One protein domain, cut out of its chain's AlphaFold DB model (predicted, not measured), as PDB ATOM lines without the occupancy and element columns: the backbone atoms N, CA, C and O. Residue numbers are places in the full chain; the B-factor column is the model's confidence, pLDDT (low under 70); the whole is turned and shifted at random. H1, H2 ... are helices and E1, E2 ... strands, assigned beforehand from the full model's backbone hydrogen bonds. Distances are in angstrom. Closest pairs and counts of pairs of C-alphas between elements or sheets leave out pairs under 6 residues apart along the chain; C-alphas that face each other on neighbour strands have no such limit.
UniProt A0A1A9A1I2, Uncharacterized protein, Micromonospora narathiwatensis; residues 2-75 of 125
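AT A GLANCE: This is residues 2 to 75 of the 125 residues of an uncharacterized protein of Micromonospora narathiwatensis (UniProt A0A1A9A1I2). A long two-stranded hairpin, E1 and E2, and one helix, H1, make a loose, open V, joined where H1 ends and E1 begins. A tail without named elements, residues 51 to 75, leaves E2, sticks out at residues 54 to 61 and folds back towards H1. The printed part has 74 residues, in the order H1, E1, E2; the class is mixed, with 33 residues in named elements, under half. It is loose, with a radius of gyration of the C-alphas of 14.4 A and spans of 36 by 35 by 25 A.

HOW THE PARTS SIT: In H1, residues 12 to 28, every O i to N i+4 pair is within hydrogen-bond range. A tight link leads to E1, residues 33 to 40, which forms an antiparallel hairpin with E2, residues 43 to 50, at 164 degrees. N 36 and O 47 are within hydrogen-bond range at 2.9 A. H1 and E2 are only just apart, their closest C-alphas 8.4 A from each other.

IN THESE COORDINATES: H1 spans 24.4 A from C-alpha 12 at (-34.504, 14.282, -11.797), E1 22.5 A, and E2 23.1 A to C-alpha 50 at (-22.558, 27.511, -29.509).

THE WHOLE: The C-alphas of Glu 2 and Asp 75, the two farthest apart, are separated by 38.9 A. The printed part has no cut. Residues 2 to 3 and 70 to 75 have pLDDT under 70.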
ATOM      1  N   GLU A   2     -37.041  42.724  -8.289       59.38
ATOM      2  CA  GLU A   2     -37.030  41.366  -7.735       59.38
ATOM      3  C   GLU A   2     -37.258  40.385  -8.884       59.38
ATOM      4  O   GLU A   2     -38.254  40.482  -9.599       59.38
ATOM      5  N   SER A   3     -36.283  39.512  -9.119       64.19
ATOM      6  CA  SER A   3     -36.459  38.412 -10.063       64.19
ATOM      7  C   SER A   3     -37.303  37.347  -9.368       64.19
ATOM      8  O   SER A   3     -37.002  37.031  -8.213       64.19
ATOM      9  N   PRO A   4     -38.360  36.825 -10.010       71.06
ATOM     10  CA  PRO A   4     -39.192  35.796  -9.403       71.06
ATOM     11  C   PRO A   4     -38.332  34.569  -9.083       71.06
ATOM     12  O   PRO A   4     -37.549  34.134  -9.925       71.06
ATOM     13  N   ASP A   5     -38.463  34.036  -7.865       73.31
ATOM     14  CA  ASP A   5     -37.840  32.768  -7.484       73.31
ATOM     15  C   ASP A   5     -38.463  31.648  -8.340       73.31
ATOM     16  O   ASP A   5     -39.672  31.416  -8.229       73.31
ATOM     17  N   PRO A   6     -37.694  30.982  -9.223       74.00
ATOM     18  CA  PRO A   6     -38.220  29.906 -10.057       74.00
ATOM     19  C   PRO A   6     -38.511  28.624  -9.257       74.00
ATOM     20  O   PRO A   6     -39.026  27.668  -9.834       74.00
ATOM     21  N   GLY A   7     -38.204  28.596  -7.955       80.31
ATOM     22  CA  GLY A   7     -38.385  27.458  -7.063       80.31
ATOM     23  C   GLY A   7     -37.055  26.880  -6.572       80.31
ATOM     24  O   GLY A   7     -35.978  27.438  -6.768       80.31
ATOM     25  N   GLY A   8     -37.138  25.729  -5.901       79.88
ATOM     26  CA  GLY A   8     -35.967  25.001  -5.407       79.88
ATOM     27  C   GLY A   8     -35.148  24.307  -6.512       79.88
ATOM     28  O   GLY A   8     -35.385  24.509  -7.701       79.88
ATOM     29  N   PRO A   9     -34.170  23.462  -6.134       82.19
ATOM     30  CA  PRO A   9     -33.397  22.664  -7.085       82.19
ATOM     31  C   PRO A   9     -34.285  21.778  -7.971       82.19
ATOM     32  O   PRO A   9     -35.275  21.230  -7.489       82.19
ATOM     33  N   LEU A  10     -33.888  21.589  -9.236       82.25
ATOM     34  CA  LEU A  10     -34.594  20.711 -10.175       82.25
ATOM     35  C   LEU A  10     -34.617  19.260  -9.675       82.25
ATOM     36  O   LEU A  10     -33.596  18.720  -9.242       82.25
ATOM     37  N   SER A  11     -35.769  18.612  -9.805       78.44
ATOM     38  CA  SER A  11     -35.910  17.162  -9.672       78.44
ATOM     39  C   SER A  11     -35.285  16.418 -10.858       78.44
ATOM     40  O   SER A  11     -35.075  16.982 -11.931       78.44
ATOM     41  N   ASP A  12     -35.047  15.111 -10.709       76.50
ATOM     42  CA  ASP A  12     -34.504  14.282 -11.797       76.50
ATOM     43  C   ASP A  12     -35.369  14.319 -13.065       76.50
ATOM     44  O   ASP A  12     -34.845  14.325 -14.179       76.50
ATOM     45  N   ALA A  13     -36.696  14.354 -12.905       75.44
ATOM     46  CA  ALA A  13     -37.632  14.424 -14.022       75.44
ATOM     47  C   ALA A  13     -37.529  15.771 -14.754       75.44
ATOM     48  O   ALA A  13     -37.528  15.811 -15.984       75.44
ATOM     49  N   GLU A  14     -37.377  16.867 -14.010       81.81
ATOM     50  CA  GLU A  14     -37.181  18.198 -14.589       81.81
ATOM     51  C   GLU A  14     -35.821  18.318 -15.285       81.81
ATOM     52  O   GLU A  14     -35.740  18.919 -16.352       81.81
ATOM     53  N   VAL A  15     -34.763  17.695 -14.753       84.81
ATOM     54  CA  VAL A  15     -33.450  17.631 -15.420       84.81
ATOM     55  C   VAL A  15     -33.528  16.849 -16.733       84.81
ATOM     56  O   VAL A  15     -32.947  17.268 -17.740       84.81
ATOM     57  N   GLN A  16     -34.252  15.728 -16.750       82.19
ATOM     58  CA  GLN A  16     -34.472  14.945 -17.968       82.19
ATOM     59  C   GLN A  16     -35.234  15.750 -19.018       82.19
ATOM     60  O   GLN A  16     -34.823  15.796 -20.180       82.19
ATOM     61  N   GLU A  17     -36.312  16.419 -18.611       87.00
ATOM     62  CA  GLU A  17     -37.113  17.230 -19.520       87.00
ATOM     63  C   GLU A  17     -36.324  18.436 -20.042       87.00
ATOM     64  O   GLU A  17     -36.298  18.672 -21.249       87.00
ATOM     65  N   LEU A  18     -35.589  19.137 -19.174       92.75
ATOM     66  CA  LEU A  18     -34.698  20.227 -19.571       92.75
ATOM     67  C   LEU A  18     -33.672  19.754 -20.607       92.75
ATOM     68  O   LEU A  18     -33.502  20.387 -21.647       92.75
ATOM     69  N   THR A  19     -33.024  18.618 -20.358       92.38
ATOM     70  CA  THR A  19     -32.025  18.044 -21.269       92.38
ATOM     71  C   THR A  19     -32.638  17.688 -22.624       92.38
ATOM     72  O   THR A  19     -32.058  17.989 -23.669       92.38
ATOM     73  N   ARG A  20     -33.840  17.099 -22.629       93.12
ATOM     74  CA  ARG A  20     -34.586  16.769 -23.851       93.12
ATOM     75  C   ARG A  20     -34.953  18.024 -24.650       93.12
ATOM     76  O   ARG A  20     -34.813  18.034 -25.874       93.12
ATOM     77  N   LEU A  21     -35.419  19.076 -23.977       95.31
ATOM     78  CA  LEU A  21     -35.780  20.344 -24.613       95.31
ATOM     79  C   LEU A  21     -34.551  21.067 -25.173       95.31
ATOM     80  O   LEU A  21     -34.594  21.520 -26.314       95.31
ATOM     81  N   LEU A  22     -33.440  21.104 -24.429       94.69
ATOM     82  CA  LEU A  22     -32.174  21.666 -24.906       94.69
ATOM     83  C   LEU A  22     -31.634  20.907 -26.121       94.69
ATOM     84  O   LEU A  22     -31.203  21.531 -27.088       94.69
ATOM     85  N   ALA A  23     -31.704  19.573 -26.117       94.38
ATOM     86  CA  ALA A  23     -31.311  18.763 -27.268       94.38
ATOM     87  C   ALA A  23     -32.161  19.080 -28.509       94.38
ATOM     88  O   ALA A  23     -31.630  19.208 -29.615       94.38
ATOM     89  N   ARG A  24     -33.477  19.246 -28.328       95.81
ATOM     90  CA  ARG A  24     -34.391  19.628 -29.409       95.81
ATOM     91  C   ARG A  24     -34.059  21.018 -29.955       95.81
ATOM     92  O   ARG A  24     -33.901  21.151 -31.164       95.81
ATOM     93  N   LEU A  25     -33.879  22.002 -29.077       94.44
ATOM     94  CA  LEU A  25     -33.475  23.357 -29.452       94.44
ATOM     95  C   LEU A  25     -32.158  23.348 -30.243       94.44
ATOM     96  O   LEU A  25     -32.079  23.907 -31.333       94.44
ATOM     97  N   ALA A  26     -31.129  22.665 -29.732       94.06
ATOM     98  CA  ALA A  26     -29.817  22.587 -30.376       94.06
ATOM     99  C   ALA A  26     -29.876  21.944 -31.775       94.06
ATOM    100  O   ALA A  26     -29.092  22.294 -32.665       94.06
ATOM    101  N   SER A  27     -30.813  21.013 -31.966       94.19
ATOM    102  CA  SER A  27     -30.991  20.273 -33.219       94.19
ATOM    103  C   SER A  27     -31.777  21.047 -34.274       94.19
ATOM    104  O   SER A  27     -31.530  20.854 -35.462       94.19
ATOM    105  N   HIS A  28     -32.727  21.891 -33.864       94.19
ATOM    106  CA  HIS A  28     -33.717  22.459 -34.784       94.19
ATOM    107  C   HIS A  28     -33.716  23.982 -34.860       94.19
ATOM    108  O   HIS A  28     -33.980  24.519 -35.932       94.19
ATOM    109  N   ASP A  29     -33.410  24.663 -33.760       93.44
ATOM    110  CA  ASP A  29     -33.646  26.101 -33.627       93.44
ATOM    111  C   ASP A  29     -32.339  26.897 -33.503       93.44
ATOM    112  O   ASP A  29     -32.265  28.042 -33.940       93.44
ATOM    113  N   LEU A  30     -31.280  26.291 -32.952       93.88
ATOM    114  CA  LEU A  30     -29.969  26.933 -32.836       93.88
ATOM    115  C   LEU A  30     -29.333  27.119 -34.224       93.88
ATOM    116  O   LEU A  30     -29.038  26.133 -34.892       93.88
ATOM    117  N   ASP A  31     -29.048  28.350 -34.653       87.56
ATOM    118  CA  ASP A  31     -28.379  28.607 -35.943       87.56
ATOM    119  C   ASP A  31     -26.841  28.546 -35.825       87.56
ATOM    120  O   ASP A  31     -26.180  27.675 -36.400       87.56
ATOM    121  N   GLN A  32     -26.242  29.415 -35.007       87.06
ATOM    122  CA  GLN A  32     -24.788  29.428 -34.768       87.06
ATOM    123  C   GLN A  32     -24.442  29.598 -33.292       87.06
ATOM    124  O   GLN A  32     -23.571  28.888 -32.778       87.06
ATOM    125  N   TRP A  33     -25.135  30.514 -32.620       91.88
ATOM    126  CA  TRP A  33     -24.994  30.774 -31.198       91.88
ATOM    127  C   TRP A  33     -26.289  31.348 -30.624       91.88
ATOM    128  O   TRP A  33     -27.041  32.011 -31.330       91.88
ATOM    129  N   GLU A  34     -26.500  31.122 -29.334       93.81
ATOM    130  CA  GLU A  34     -27.519  31.769 -28.512       93.81
ATOM    131  C   GLU A  34     -26.843  32.324 -27.261       93.81
ATOM    132  O   GLU A  34     -26.014  31.648 -26.644       93.81
ATOM    133  N   ASN A  35     -27.175  33.560 -26.889       94.50
ATOM    134  CA  ASN A  35     -26.653  34.208 -25.690       94.50
ATOM    135  C   ASN A  35     -27.821  34.680 -24.836       94.50
ATOM    136  O   ASN A  35     -28.537  35.612 -25.204       94.50
ATOM    137  N   TRP A  36     -27.998  34.044 -23.685       95.12
ATOM    138  CA  TRP A  36     -29.096  34.329 -22.776       95.12
ATOM    139  C   TRP A  36     -28.598  34.938 -21.475       95.12
ATOM    140  O   TRP A  36     -27.491  34.669 -21.003       95.12
ATOM    141  N   ARG A  37     -29.467  35.748 -20.876       95.56
ATOM    142  CA  ARG A  37     -29.302  36.317 -19.545       95.56
ATOM    143  C   ARG A  37     -30.517  35.940 -18.714       95.56
ATOM    144  O   ARG A  37     -31.645  36.168 -19.140       95.56
ATOM    145  N   ILE A  38     -30.268  35.396 -17.534       93.19
ATOM    146  CA  ILE A  38     -31.288  35.023 -16.560       93.19
ATOM    147  C   ILE A  38     -31.036  35.868 -15.319       93.19
ATOM    148  O   ILE A  38     -29.996  35.729 -14.679       93.19
ATOM    149  N   ASP A  39     -31.957  36.765 -14.984       91.88
ATOM    150  CA  ASP A  39     -31.870  37.513 -13.733       91.88
ATOM    151  C   ASP A  39     -32.358  36.619 -12.580       91.88
ATOM    152  O   ASP A  39     -33.437  36.032 -12.647       91.88
ATOM    153  N   THR A  40     -31.536  36.469 -11.538       88.25
ATOM    154  CA  THR A  40     -31.858  35.672 -10.345       88.25
ATOM    155  C   THR A  40     -31.732  36.523  -9.085       88.25
ATOM    156  O   THR A  40     -31.112  37.590  -9.097       88.25
ATOM    157  N   SER A  41     -32.252  36.027  -7.961       85.25
ATOM    158  CA  SER A  41     -32.053  36.641  -6.640       85.25
ATOM    159  C   SER A  41     -30.575  36.748  -6.228       85.25
ATOM    160  O   SER A  41     -30.226  37.617  -5.434       85.25
ATOM    161  N   HIS A  42     -29.699  35.919  -6.802       86.69
ATOM    162  CA  HIS A  42     -28.256  35.913  -6.547       86.69
ATOM    163  C   HIS A  42     -27.459  36.752  -7.565       86.69
ATOM    164  O   HIS A  42     -26.230  36.780  -7.517       86.69
ATOM    165  N   GLY A  43     -28.144  37.442  -8.483       89.56
ATOM    166  CA  GLY A  43     -27.544  38.190  -9.590       89.56
ATOM    167  C   GLY A  43     -27.775  37.534 -10.959       89.56
ATOM    168  O   GLY A  43     -28.372  36.458 -11.050       89.56
ATOM    169  N   PRO A  44     -27.353  38.190 -12.054       94.56
ATOM    170  CA  PRO A  44     -27.566  37.680 -13.402       94.56
ATOM    171  C   PRO A  44     -26.657  36.485 -13.711       94.56
ATOM    172  O   PRO A  44     -25.450  36.524 -13.475       94.56
ATOM    173  N   VAL A  45     -27.238  35.450 -14.314       94.94
ATOM    174  CA  VAL A  45     -26.534  34.313 -14.912       94.94
ATOM    175  C   VAL A  45     -26.519  34.494 -16.423       94.94
ATOM    176  O   VAL A  45     -27.545  34.789 -17.036       94.94
ATOM    177  N   PHE A  46     -25.351  34.303 -17.031       94.94
ATOM    178  CA  PHE A  46     -25.168  34.377 -18.477       94.94
ATOM    179  C   PHE A  46     -24.918  32.977 -19.027       94.94
ATOM    180  O   PHE A  46     -24.068  32.250 -18.514       94.94
ATOM    181  N   MET A  47     -25.654  32.612 -20.070       93.50
ATOM    182  CA  MET A  47     -25.545  31.323 -20.740       93.50
ATOM    183  C   MET A  47     -25.197  31.556 -22.203       93.50
ATOM    184  O   MET A  47     -25.852  32.350 -22.874       93.50
ATOM    185  N   SER A  48     -24.174  30.859 -22.690       90.62
ATOM    186  CA  SER A  48     -23.802  30.870 -24.101       90.62
ATOM    187  C   SER A  48     -23.879  29.451 -24.644       90.62
ATOM    188  O   SER A  48     -23.278  28.534 -24.082       90.62
ATOM    189  N   ILE A  49     -24.639  29.272 -25.721       92.62
ATOM    190  CA  ILE A  49     -24.794  28.005 -26.433       92.62
ATOM    191  C   ILE A  49     -24.203  28.217 -27.822       92.62
ATOM    192  O   ILE A  49     -24.575  29.158 -28.514       92.62
ATOM    193  N   SER A  50     -23.273  27.363 -28.239       92.94
ATOM    194  CA  SER A  50     -22.558  27.511 -29.509       92.94
ATOM    195  C   SER A  50     -22.342  26.155 -30.164       92.94
ATOM    196  O   SER A  50     -22.124  25.155 -29.483       92.94
ATOM    197  N   ARG A  51     -22.344  26.131 -31.502       92.44
ATOM    198  CA  ARG A  51     -21.958  24.942 -32.286       92.44
ATOM    199  C   ARG A  51     -20.450  24.721 -32.376       92.44
ATOM    200  O   ARG A  51     -20.014  23.704 -32.908       92.44
ATOM    201  N   LYS A  52     -19.650  25.678 -31.909       91.25
ATOM    202  CA  LYS A  52     -18.189  25.594 -31.910       91.25
ATOM    203  C   LYS A  52     -17.671  25.692 -30.488       91.25
ATOM    204  O   LYS A  52     -18.070  26.592 -29.748       91.25
ATOM    205  N   LEU A  53     -16.732  24.808 -30.163       89.69
ATOM    206  CA  LEU A  53     -15.923  24.929 -28.962       89.69
ATOM    207  C   LEU A  53     -15.194  26.276 -28.998       89.69
ATOM    208  O   LEU A  53     -14.524  26.605 -29.982       89.69
ATOM    209  N   LEU A  54     -15.379  27.081 -27.953       84.00
ATOM    210  CA  LEU A  54     -14.734  28.384 -27.872       84.00
ATOM    211  C   LEU A  54     -13.214  28.209 -27.724       84.00
ATOM    212  O   LEU A  54     -12.770  27.294 -27.026       84.00
ATOM    213  N   PRO A  55     -12.400  29.087 -28.341       88.75
ATOM    214  CA  PRO A  55     -10.951  29.016 -28.207       88.75
ATOM    215  C   PRO A  55     -10.514  29.018 -26.738       88.75
ATOM    216  O   PRO A  55     -10.979  29.837 -25.947       88.75
ATOM    217  N   GLY A  56      -9.602  28.111 -26.385       89.81
ATOM    218  CA  GLY A  56      -9.031  28.013 -25.039       89.81
ATOM    219  C   GLY A  56      -9.818  27.152 -24.050       89.81
ATOM    220  O   GLY A  56      -9.326  26.933 -22.947       89.81
ATOM    221  N   TRP A  57     -10.986  26.628 -24.430       87.94
ATOM    222  CA  TRP A  57     -11.717  25.664 -23.610       87.94
ATOM    223  C   TRP A  57     -11.345  24.227 -23.983       87.94
ATOM    224  O   TRP A  57     -11.362  23.898 -25.170       87.94
ATOM    225  N   PRO A  58     -11.020  23.363 -23.007       90.75
ATOM    226  CA  PRO A  58     -10.792  21.956 -23.285       90.75
ATOM    227  C   PRO A  58     -12.142  21.234 -23.444       90.75
ATOM    228  O   PRO A  58     -13.106  21.526 -22.738       90.75
ATOM    229  N   GLU A  59     -12.232  20.316 -24.408       85.75
ATOM    230  CA  GLU A  59     -13.484  19.613 -24.733       85.75
ATOM    231  C   GLU A  59     -13.978  18.730 -23.575       85.75
ATOM    232  O   GLU A  59     -15.178  18.620 -23.340       85.75
ATOM    233  N   ASP A  60     -13.058  18.169 -22.791       88.69
ATOM    234  CA  ASP A  60     -13.353  17.330 -21.623       88.69
ATOM    235  C   ASP A  60     -13.898  18.108 -20.411       88.69
ATOM    236  O   ASP A  60     -14.398  17.498 -19.464       88.69
ATOM    237  N   ALA A  61     -13.879  19.446 -20.445       86.50
ATOM    238  CA  ALA A  61     -14.597  20.265 -19.470       86.50
ATOM    239  C   ALA A  61     -16.121  20.234 -19.678       86.50
ATOM    240  O   ALA A  61     -16.864  20.694 -18.807       86.50
ATOM    241  N   PHE A  62     -16.604  19.701 -20.806       87.88
ATOM    242  CA  PHE A  62     -18.025  19.615 -21.123       87.88
ATOM    243  C   PHE A  62     -18.572  18.220 -20.824       87.88
ATOM    244  O   PHE A  62     -17.982  17.196 -21.154       87.88
ATOM    245  N   THR A  63     -19.759  18.174 -20.222       86.69
ATOM    246  CA  THR A  63     -20.505  16.926 -20.038       86.69
ATOM    247  C   THR A  63     -21.449  16.723 -21.217       86.69
ATOM    248  O   THR A  63     -22.261  17.595 -21.525       86.69
ATOM    249  N   THR A  64     -21.390  15.558 -21.863       88.38
ATOM    250  CA  THR A  64     -22.406  15.164 -22.844       88.38
ATOM    251  C   THR A  64     -23.727  14.918 -22.128       88.38
ATOM    252  O   THR A  64     -23.810  14.020 -21.297       88.38
ATOM    253  N   ILE A  65     -24.762  15.687 -22.466       88.31
ATOM    254  CA  ILE A  65     -26.122  15.505 -21.929       88.31
ATOM    255  C   ILE A  65     -27.084  14.883 -22.954       88.31
ATOM    256  O   ILE A  65     -28.148  14.401 -22.581       88.31
ATOM    257  N   TRP A  66     -26.709  14.841 -24.240       89.88
ATOM    258  CA  TRP A  66     -27.488  14.193 -25.297       89.88
ATOM    259  C   TRP A  66     -26.582  13.464 -26.312       89.88
ATOM    260  O   TRP A  66     -25.603  14.070 -26.748       89.88
ATOM    261  N   PRO A  67     -26.877  12.209 -26.729       87.81
ATOM    262  CA  PRO A  67     -27.988  11.356 -26.289       87.81
ATOM    263  C   PRO A  67     -27.945  11.127 -24.779       87.81
ATOM    264  O   PRO A  67     -26.860  11.089 -24.205       87.81
ATOM    265  N   MET A  68     -29.122  11.054 -24.147       80.50
ATOM    266  CA  MET A  68     -29.243  11.056 -22.687       80.50
ATOM    267  C   MET A  68     -28.302  10.005 -22.070       80.50
ATOM    268  O   MET A  68     -28.509   8.806 -22.288       80.50
ATOM    269  N   PRO A  69     -27.268  10.414 -21.311       73.06
ATOM    270  CA  PRO A  69     -26.383   9.480 -20.638       73.06
ATOM    271  C   PRO A  69     -27.185   8.574 -19.719       73.06
ATOM    272  O   PRO A  69     -28.143   9.024 -19.092       73.06
ATOM    273  N   GLY A  70     -26.756   7.323 -19.552       66.62
ATOM    274  CA  GLY A  70     -27.472   6.376 -18.696       66.62
ATOM    275  C   GLY A  70     -27.726   6.904 -17.279       66.62
ATOM    276  O   GLY A  70     -28.736   6.552 -16.674       66.62
ATOM    277  N   HIS A  71     -26.826   7.735 -16.739       65.44
ATOM    278  CA  HIS A  71     -26.973   8.319 -15.402       65.44
ATOM    279  C   HIS A  71     -28.072   9.387 -15.312       65.44
ATOM    280  O   HIS A  71     -28.620   9.568 -14.228       65.44
ATOM    281  N   LEU A  72     -28.433  10.026 -16.432       65.31
ATOM    282  CA  LEU A  72     -29.565  10.953 -16.541       65.31
ATOM    283  C   LEU A  72     -30.841  10.255 -17.046       65.31
ATOM    284  O   LEU A  72     -31.938  10.610 -16.624       65.31
ATOM    285  N   ALA A  73     -30.718   9.226 -17.890       61.69
ATOM    286  CA  ALA A  73     -31.818   8.377 -18.349       61.69
ATOM    287  C   ALA A  73     -32.211   7.362 -17.259       61.69
ATOM    288  O   ALA A  73     -31.729   6.226 -17.243       61.69
ATOM    289  N   LYS A  74     -33.065   7.739 -16.302       57.78
ATOM    290  CA  LYS A  74     -33.576   6.765 -15.323       57.78
ATOM    291  C   LYS A  74     -34.652   5.873 -15.949       57.78
ATOM    292  O   LYS A  74     -35.777   6.312 -16.112       57.78
ATOM    293  N   ASP A  75     -34.257   4.632 -16.254       49.38
ATOM    294  CA  ASP A  75     -35.095   3.410 -16.232       49.38
ATOM    295  C   ASP A  75     -34.253   2.108 -16.207       49.38
ATOM    296  O   ASP A  75     -34.669   1.032 -16.640       49.38
TER     297      ASP A  75